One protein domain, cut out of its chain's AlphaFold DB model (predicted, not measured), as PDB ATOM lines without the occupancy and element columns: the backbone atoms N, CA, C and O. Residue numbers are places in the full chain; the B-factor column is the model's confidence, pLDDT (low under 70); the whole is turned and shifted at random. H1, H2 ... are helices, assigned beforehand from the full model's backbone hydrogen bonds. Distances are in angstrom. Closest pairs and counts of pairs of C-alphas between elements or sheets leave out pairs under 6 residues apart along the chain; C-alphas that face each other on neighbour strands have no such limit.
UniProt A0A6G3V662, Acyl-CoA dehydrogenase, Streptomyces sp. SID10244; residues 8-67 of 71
ATOM      1  N   ALA A   8      30.366  17.061  55.238       94.81
ATOM      2  CA  ALA A   8      29.771  16.140  54.273       94.81
ATOM      3  C   ALA A   8      29.299  16.869  53.004       94.81
ATOM      4  O   ALA A   8      29.597  16.418  51.900       94.81
ATOM      5  N   ASP A   9      28.651  18.030  53.147       95.56
ATOM      6  CA  ASP A   9      28.229  18.852  52.002       95.56
ATOM      7  C   ASP A   9      29.434  19.344  51.190       95.56
ATOM      8  O   ASP A   9      29.403  19.381  49.958       95.56
ATOM      9  N   ILE A  10      30.518  19.728  51.876       97.12
ATOM     10  CA  ILE A  10      31.760  20.170  51.232       97.12
ATOM     11  C   ILE A  10      32.405  19.016  50.459       97.12
ATOM     12  O   ILE A  10      32.761  19.204  49.295       97.12
ATOM     13  N   ALA A  11      32.507  17.833  51.070       97.19
ATOM     14  CA  ALA A  11      33.063  16.650  50.424       97.19
ATOM     15  C   ALA A  11      32.245  16.232  49.192       97.19
ATOM     16  O   ALA A  11      32.817  16.016  48.125       97.19
ATOM     17  N   PHE A  12      30.912  16.203  49.302       95.81
ATOM     18  CA  PHE A  12      30.035  15.875  48.176       95.81
ATOM     19  C   PHE A  12      30.140  16.908  47.047       95.81
ATOM     20  O   PHE A  12      30.222  16.555  45.871       95.81
ATOM     21  N   ARG A  13      30.213  18.204  47.378       96.88
ATOM     22  CA  ARG A  13      30.455  19.249  46.373       96.88
ATOM     23  C   ARG A  13      31.757  19.008  45.624       96.88
ATOM     24  O   ARG A  13      31.793  19.182  44.406       96.88
ATOM     25  N   ASP A  14      32.827  18.686  46.338       98.25
ATOM     26  CA  ASP A  14      34.135  18.495  45.725       98.25
ATOM     27  C   ASP A  14      34.140  17.239  44.830       98.25
ATOM     28  O   ASP A  14      34.610  17.330  43.695       98.25
ATOM     29  N   GLU A  15      33.459  16.157  45.229       97.25
ATOM     30  CA  GLU A  15      33.200  14.990  44.368       97.25
ATOM     31  C   GLU A  15      32.460  15.375  43.075       97.25
ATOM     32  O   GLU A  15      32.880  15.011  41.973       97.25
ATOM     33  N   VAL A  16      31.376  16.153  43.176       96.75
ATOM     34  CA  VAL A  16      30.621  16.610  41.999       96.75
ATOM     35  C   VAL A  16      31.508  17.450  41.077       96.75
ATOM     36  O   VAL A  16      31.448  17.302  39.857       96.75
ATOM     37  N   ARG A  17      32.361  18.324  41.625       98.00
ATOM     38  CA  ARG A  17      33.272  19.156  40.821       98.00
ATOM     39  C   ARG A  17      34.318  18.317  40.098       98.00
ATOM     40  O   ARG A  17      34.556  18.567  38.918       98.00
ATOM     41  N   GLU A  18      34.907  17.333  40.767       98.31
ATOM     42  CA  GLU A  18      35.857  16.402  40.153       98.31
ATOM     43  C   GLU A  18      35.196  15.574  39.048       98.31
ATOM     44  O   GLU A  18      35.744  15.460  37.950       98.31
ATOM     45  N   PHE A  19      33.978  15.081  39.285       97.69
ATOM     46  CA  PHE A  19      33.205  14.360  38.279       97.69
ATOM     47  C   PHE A  19      32.936  15.218  37.037       97.69
ATOM     48  O   PHE A  19      33.150  14.761  35.911       97.69
ATOM     49  N   LEU A  20      32.498  16.468  37.226       97.50
ATOM     50  CA  LEU A  20      32.266  17.401  36.123       97.50
ATOM     51  C   LEU A  20      33.561  17.733  35.374       97.50
ATOM     52  O   LEU A  20      33.541  17.861  34.152       97.50
ATOM     53  N   GLU A  21      34.690  17.870  36.067       97.75
ATOM     54  CA  GLU A  21      35.969  18.139  35.410       97.75
ATOM     55  C   GLU A  21      36.440  16.952  34.567       97.75
ATOM     56  O   GLU A  21      36.851  17.143  33.424       97.75
ATOM     57  N   ALA A  22      36.301  15.733  35.088       97.44
ATOM     58  CA  ALA A  22      36.716  14.520  34.395       97.44
ATOM     59  C   ALA A  22      35.815  14.156  33.202       97.44
ATOM     60  O   ALA A  22      36.313  13.638  32.205       97.44
ATOM     61  N   ASN A  23      34.503  14.414  33.289       97.75
ATOM     62  CA  ASN A  23      33.533  13.860  32.336       97.75
ATOM     63  C   ASN A  23      32.845  14.898  31.439       97.75
ATOM     64  O   ASN A  23      32.363  14.551  30.360       97.75
ATOM     65  N   LEU A  24      32.780  16.174  31.835       96.44
ATOM     66  CA  LEU A  24      32.167  17.207  30.998       96.44
ATOM     67  C   LEU A  24      33.157  17.641  29.907       96.44
ATOM     68  O   LEU A  24      33.893  18.620  30.076       96.44
ATOM     69  N   THR A  25      33.170  16.897  28.797       96.12
ATOM     70  CA  THR A  25      34.136  17.061  27.697       96.12
ATOM     71  C   THR A  25      34.119  18.475  27.095       96.12
ATOM     72  O   THR A  25      33.117  19.197  27.215       96.12
ATOM     73  N   PRO A  26      35.196  18.909  26.409       96.88
ATOM     74  CA  PRO A  26      35.232  20.208  25.737       96.88
ATOM     75  C   PRO A  26      34.038  20.456  24.804       96.88
ATOM     76  O   PRO A  26      33.512  21.571  24.769       96.88
ATOM     77  N   GLU A  27      33.576  19.419  24.104       95.88
ATOM     78  CA  GLU A  27      32.441  19.446  23.181       95.88
ATOM     79  C   GLU A  27      31.122  19.651  23.930       95.88
ATOM     80  O   GLU A  27      30.347  20.533  23.568       95.88
ATOM     81  N   LEU A  28      30.888  18.909  25.019       96.31
ATOM     82  CA  LEU A  28      29.694  19.076  25.856       96.31
ATOM     83  C   LEU A  28      29.661  20.458  26.516       96.31
ATOM     84  O   LEU A  28      28.620  21.120  26.542       96.31
ATOM     85  N   ARG A  29      30.818  20.948  26.979       96.00
ATOM     86  CA  ARG A  29      30.950  22.320  27.489       96.00
ATOM     87  C   ARG A  29      30.637  23.350  26.406       96.00
ATOM     88  O   ARG A  29      29.983  24.352  26.692       96.00
ATOM     89  N   ALA A  30      31.103  23.139  25.175       95.38
ATOM     90  CA  ALA A  30      30.808  24.026  24.054       95.38
ATOM     91  C   ALA A  30      29.316  24.006  23.696       95.38
ATOM     92  O   ALA A  30      28.723  25.076  23.580       95.38
ATOM     93  N   ALA A  31      28.695  22.827  23.618       94.50
ATOM     94  CA  ALA A  31      27.265  22.669  23.364       94.50
ATOM     95  C   ALA A  31      26.409  23.371  24.432       94.50
ATOM     96  O   ALA A  31      25.429  24.038  24.107       94.50
ATOM     97  N   GLY A  32      26.803  23.285  25.707       93.62
ATOM     98  CA  GLY A  32      26.163  24.030  26.792       93.62
ATOM     99  C   GLY A  32      26.307  25.549  26.648       93.62
ATOM    100  O   GLY A  32      25.326  26.269  26.802       93.62
ATOM    101  N   ARG A  33      27.510  26.043  26.315       94.44
ATOM    102  CA  ARG A  33      27.794  27.485  26.162       94.44
ATOM    103  C   ARG A  33      27.138  28.126  24.939       94.44
ATOM    104  O   ARG A  33      26.798  29.300  24.994       94.44
ATOM    105  N   LEU A  34      27.023  27.389  23.838       93.12
ATOM    106  CA  LEU A  34      26.496  27.890  22.562       93.12
ATOM    107  C   LEU A  34      24.978  27.717  22.431       93.12
ATOM    108  O   LEU A  34      24.391  28.142  21.436       93.12
ATOM    109  N   ARG A  35      24.338  27.100  23.427       92.25
ATOM    110  CA  ARG A  35      22.897  26.886  23.458       92.25
ATOM    111  C   ARG A  35      22.153  28.225  23.404       92.25
ATOM    112  O   ARG A  35      22.364  29.098  24.239       92.25
ATOM    113  N   THR A  36      21.233  28.361  22.453       88.69
ATOM    114  CA  THR A  36      20.407  29.572  22.266       88.69
ATOM    115  C   THR A  36      19.017  29.472  22.901       88.69
ATOM    116  O   THR A  36      18.262  30.440  22.900       88.69
ATOM    117  N   SER A  37      18.673  28.303  23.445       89.25
ATOM    118  CA  SER A  37      17.384  27.988  24.066       89.25
ATOM    119  C   SER A  37      17.586  27.297  25.420       89.25
ATOM    120  O   SER A  37      18.699  27.176  25.920       89.25
ATOM    121  N   VAL A  38      16.507  26.824  26.033       87.44
ATOM    122  CA  VAL A  38      16.543  26.065  27.289       87.44
ATOM    123  C   VAL A  38      17.114  24.653  27.119       87.44
ATOM    124  O   VAL A  38      17.668  24.124  28.078       87.44
ATOM    125  N   TYR A  39      17.072  24.065  25.918       86.25
ATOM    126  CA  TYR A  39      17.579  22.714  25.629       86.25
ATOM    127  C   TYR A  39      18.808  22.748  24.717       86.25
ATOM    128  O   TYR A  39      18.874  23.580  23.815       86.25
ATOM    129  N   ALA A  40      19.782  21.864  24.967       89.75
ATOM    130  CA  ALA A  40      20.894  21.645  24.040       89.75
ATOM    131  C   ALA A  40      20.419  20.770  22.886       89.75
ATOM    132  O   ALA A  40      19.354  20.154  22.962       89.75
ATOM    133  N   ASP A  41      21.255  20.673  21.856       90.94
ATOM    134  CA  ASP A  41      21.080  19.679  20.809       90.94
ATOM    135  C   ASP A  41      20.883  18.282  21.410       90.94
ATOM    136  O   ASP A  41      21.439  17.936  22.464       90.94
ATOM    137  N   HIS A  42      20.059  17.485  20.731       93.12
ATOM    138  CA  HIS A  42      19.659  16.161  21.197       93.12
ATOM    139  C   HIS A  42      20.874  15.271  21.479       93.12
ATOM    140  O   HIS A  42      20.984  14.730  22.574       93.12
ATOM    141  N   GLU A  43      21.824  15.214  20.545       95.69
ATOM    142  CA  GLU A  43      23.036  14.394  20.659       95.69
ATOM    143  C   GLU A  43      23.877  14.759  21.889       95.69
ATOM    144  O   GLU A  43      24.270  13.889  22.663       95.69
ATOM    145  N   ALA A  44      24.094  16.057  22.131       95.81
ATOM    146  CA  ALA A  44      24.832  16.521  23.305       95.81
ATOM    147  C   ALA A  44      24.089  16.190  24.608       95.81
ATOM    148  O   ALA A  44      24.703  15.828  25.612       95.81
ATOM    149  N   SER A  45      22.757  16.287  24.591       95.19
ATOM    150  CA  SER A  45      21.921  15.937  25.741       95.19
ATOM    151  C   SER A  45      21.978  14.437  26.036       95.19
ATOM    152  O   SER A  45      22.148  14.056  27.190       95.19
ATOM    153  N   MET A  46      21.893  13.587  25.010       97.19
ATOM    154  CA  MET A  46      21.970  12.131  25.150       97.19
ATOM    155  C   MET A  46      23.351  11.669  25.609       97.19
ATOM    156  O   MET A  46      23.443  10.837  26.509       97.19
ATOM    157  N   ALA A  47      24.419  12.249  25.058       97.38
ATOM    158  CA  ALA A  47      25.782  11.973  25.501       97.38
ATOM    159  C   ALA A  47      25.972  12.322  26.987       97.38
ATOM    160  O   ALA A  47      26.534  11.529  27.740       97.38
ATOM    161  N   TRP A  48      25.441  13.463  27.439       97.25
ATOM    162  CA  TRP A  48      25.500  13.825  28.854       97.25
ATOM    163  C   TRP A  48      24.677  12.886  29.749       97.25
ATOM    164  O   TRP A  48      25.142  12.484  30.813       97.25
ATOM    165  N   GLN A  49      23.480  12.488  29.312       96.88
ATOM    166  CA  GLN A  49      22.650  11.532  30.051       96.88
ATOM    167  C   GLN A  49      23.315  10.155  30.181       96.88
ATOM    168  O   GLN A  49      23.230   9.550  31.247       96.88
ATOM    169  N   ALA A  50      24.018   9.677  29.149       97.06
ATOM    170  CA  ALA A  50      24.762   8.416  29.209       97.06
ATOM    171  C   ALA A  50      25.870   8.451  30.275       97.06
ATOM    172  O   ALA A  50      25.950   7.547  31.104       97.06
ATOM    173  N   ILE A  51      26.648   9.535  30.321       97.75
ATOM    174  CA  ILE A  51      27.701   9.750  31.327       97.75
ATOM    175  C   ILE A  51      27.119   9.754  32.749       97.75
ATOM    176  O   ILE A  51      27.655   9.121  33.658       97.75
ATOM    177  N   LEU A  52      25.997  10.449  32.959       96.81
ATOM    178  CA  LEU A  52      25.319  10.451  34.256       96.81
ATOM    179  C   LEU A  52      24.790   9.064  34.624       96.81
ATOM    180  O   LEU A  52      24.904   8.651  35.775       96.81
ATOM    181  N   HIS A  53      24.227   8.339  33.662       95.69
ATOM    182  CA  HIS A  53      23.716   6.989  33.872       95.69
ATOM    183  C   HIS A  53      24.824   6.013  34.286       95.69
ATOM    184  O   HIS A  53      24.623   5.245  35.222       95.69
ATOM    185  N   GLU A  54      26.009   6.082  33.672       95.00
ATOM    186  CA  GLU A  54      27.172   5.264  34.057       95.00
ATOM    187  C   GLU A  54      27.588   5.472  35.522       95.00
ATOM    188  O   GLU A  54      28.018   4.529  36.186       95.00
ATOM    189  N   ARG A  55      27.410   6.689  36.050       93.44
ATOM    190  CA  ARG A  55      27.666   7.020  37.460       93.44
ATOM    191  C   ARG A  55      26.484   6.701  38.391       93.44
ATOM    192  O   ARG A  55      26.652   6.756  39.604       93.44
ATOM    193  N   GLY A  56      25.308   6.369  37.852       94.62
ATOM    194  CA  GLY A  56      24.063   6.209  38.618       94.62
ATOM    195  C   GLY A  56      23.380   7.536  38.978       94.62
ATOM    196  O   GLY A  56      22.554   7.593  39.881       94.62
ATOM    197  N   TRP A  57      23.730   8.625  38.295       96.25
ATOM    198  CA  TRP A  57      23.283   9.995  38.587       96.25
ATOM    199  C   TRP A  57      22.266  10.537  37.575       96.25
ATOM    200  O   TRP A  57      21.949  11.724  37.590       96.25
ATOM    201  N   ALA A  58      21.744   9.699  36.676       95.25
ATOM    202  CA  ALA A  58      20.760  10.133  35.680       95.25
ATOM    203  C   ALA A  58      19.425  10.572  36.314       95.25
ATOM    204  O   ALA A  58      18.756  11.464  35.795       95.25
ATOM    205  N   ALA A  59      19.046   9.968  37.446       95.00
ATOM    206  CA  ALA A  59      17.780  10.237  38.124       95.00
ATOM    207  C   ALA A  59      17.935  10.253  39.660       95.00
ATOM    208  O   ALA A  59      17.362   9.410  40.346       95.00
ATOM    209  N   PRO A  60      18.676  11.219  40.236       94.06
ATOM    210  CA  PRO A  60      19.011  11.213  41.664       94.06
ATOM    211  C   PRO A  60      17.780  11.315  42.573       94.06
ATOM    212  O   PRO A  60      17.807  10.829  43.693       94.06
ATOM    213  N   ALA A  61      16.685  11.901  42.080       94.50
ATOM    214  CA  ALA A  61      15.438  12.058  42.824       94.50
ATOM    215  C   ALA A  61      14.527  10.813  42.810       94.50
ATOM    216  O   ALA A  61      13.440  10.849  43.390       94.50
ATOM    217  N   TRP A  62      14.892   9.746  42.096       96.19
ATOM    218  CA  TRP A  62      14.103   8.513  42.087       96.19
ATOM    219  C   TRP A  62      14.347   7.687  43.354       96.19
ATOM    220  O   TRP A  62      15.383   7.830  43.999       96.19
ATOM    221  N   PRO A  63      13.421   6.783  43.714       96.50
ATOM    222  CA  PRO A  63      13.708   5.751  44.698       96.50
ATOM    223  C   PRO A  63      14.943   4.929  44.311       96.50
ATOM    224  O   PRO A  63      15.140   4.587  43.141       96.50
ATOM    225  N   VAL A  64      15.740   4.551  45.311       94.81
ATOM    226  CA  VAL A  64      16.958   3.741  45.135       94.81
ATOM    227  C   VAL A  64      16.656   2.403  44.447       94.81
ATOM    228  O   VAL A  64      17.426   1.956  43.603       94.81
ATOM    229  N   GLU A  65      15.494   1.796  44.717       95.12
ATOM    230  CA  GLU A  65      15.048   0.553  44.060       95.12
ATOM    231  C   GLU A  65      14.898   0.674  42.531       95.12
ATOM    232  O   GLU A  65      14.921  -0.335  41.827       95.12
ATOM    233  N   TYR A  66      14.794   1.903  42.012       93.81
ATOM    234  CA  TYR A  66      14.725   2.212  40.583       93.81
ATOM    235  C   TYR A  66      16.008   2.865  40.044       93.81
ATOM    236  O   TYR A  66      16.006   3.371  38.923       93.81
ATOM    237  N   GLY A  67      17.100   2.849  40.817       89.75
ATOM    238  CA  GLY A  67      18.398   3.398  40.413       89.75
ATOM    239  C   GLY A  67      18.604   4.876  40.753       89.75
ATOM    240  O   GLY A  67      19.467   5.514  40.152       89.75
TER     241      GLY A  67
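What this domain is: This is residues 8 to 67 of the 71 residues of the protein "Acyl-CoA dehydrogenase" of Streptomyces sp. SID10244 (UniProt A0A6G3V662). Three helices form a loose, open U: H1 runs in as one arm, H2 and the loop after it make the turn, and H3 runs back the opposite way as the other arm, slanted to H1. Residues 8 to 18 of H1 stick out, and a tail without a named element, residues 56 to 67, follows H3. The printed part has 60 residues with three named helices, H1, H2 and H3 in that order, and no named strand; the class is all helix. The whole is loose, with a radius of gyration of the C-alphas of 13.1 A, and spans 34 by 26 by 19 A.

How they stand to each other: H1, residues 8 to 23, is close to but not clearly touching H3, residues 42 to 55; the closest C-alphas, those of Asn 23 and Ile 51, are 7.2 A apart. Their lines stand at a steep tilt of 50 degrees, and they run opposite ways. H2, residues 26 to 34, only just touches H3, with 3 pairs of C-alphas within 8 A. The closest are those of Leu 28 and Ala 44, 6.1 A apart, and H3 touches H2 with residues 44 to 48 alone. H2 and H3 run opposite ways at a steep tilt of 51 degrees. H1 and H2 are apart. In H1, H2 and H3 every O i to N i+4 pair is within hydrogen-bond range.

Where its parts are: H1 measures 22.4 A from C-alpha 8 at (29.771, 16.140, 54.273) to C-alpha 23. H2 measures 12.1 A. H3 measures 20.3 A and ends with C-alpha 55 at (27.666, 7.020, 37.460).

The domain as a whole: The two C-alphas farthest apart, those of Thr 36 and Glu 65, are 36.7 A apart. The printed part has no cut. The link from H1 to H2 is tight and that from H2 to H3 is short. Residues 33 to 38 stand free. The mean pLDDT of the printed part is 95.1, and no printed residue is under 70.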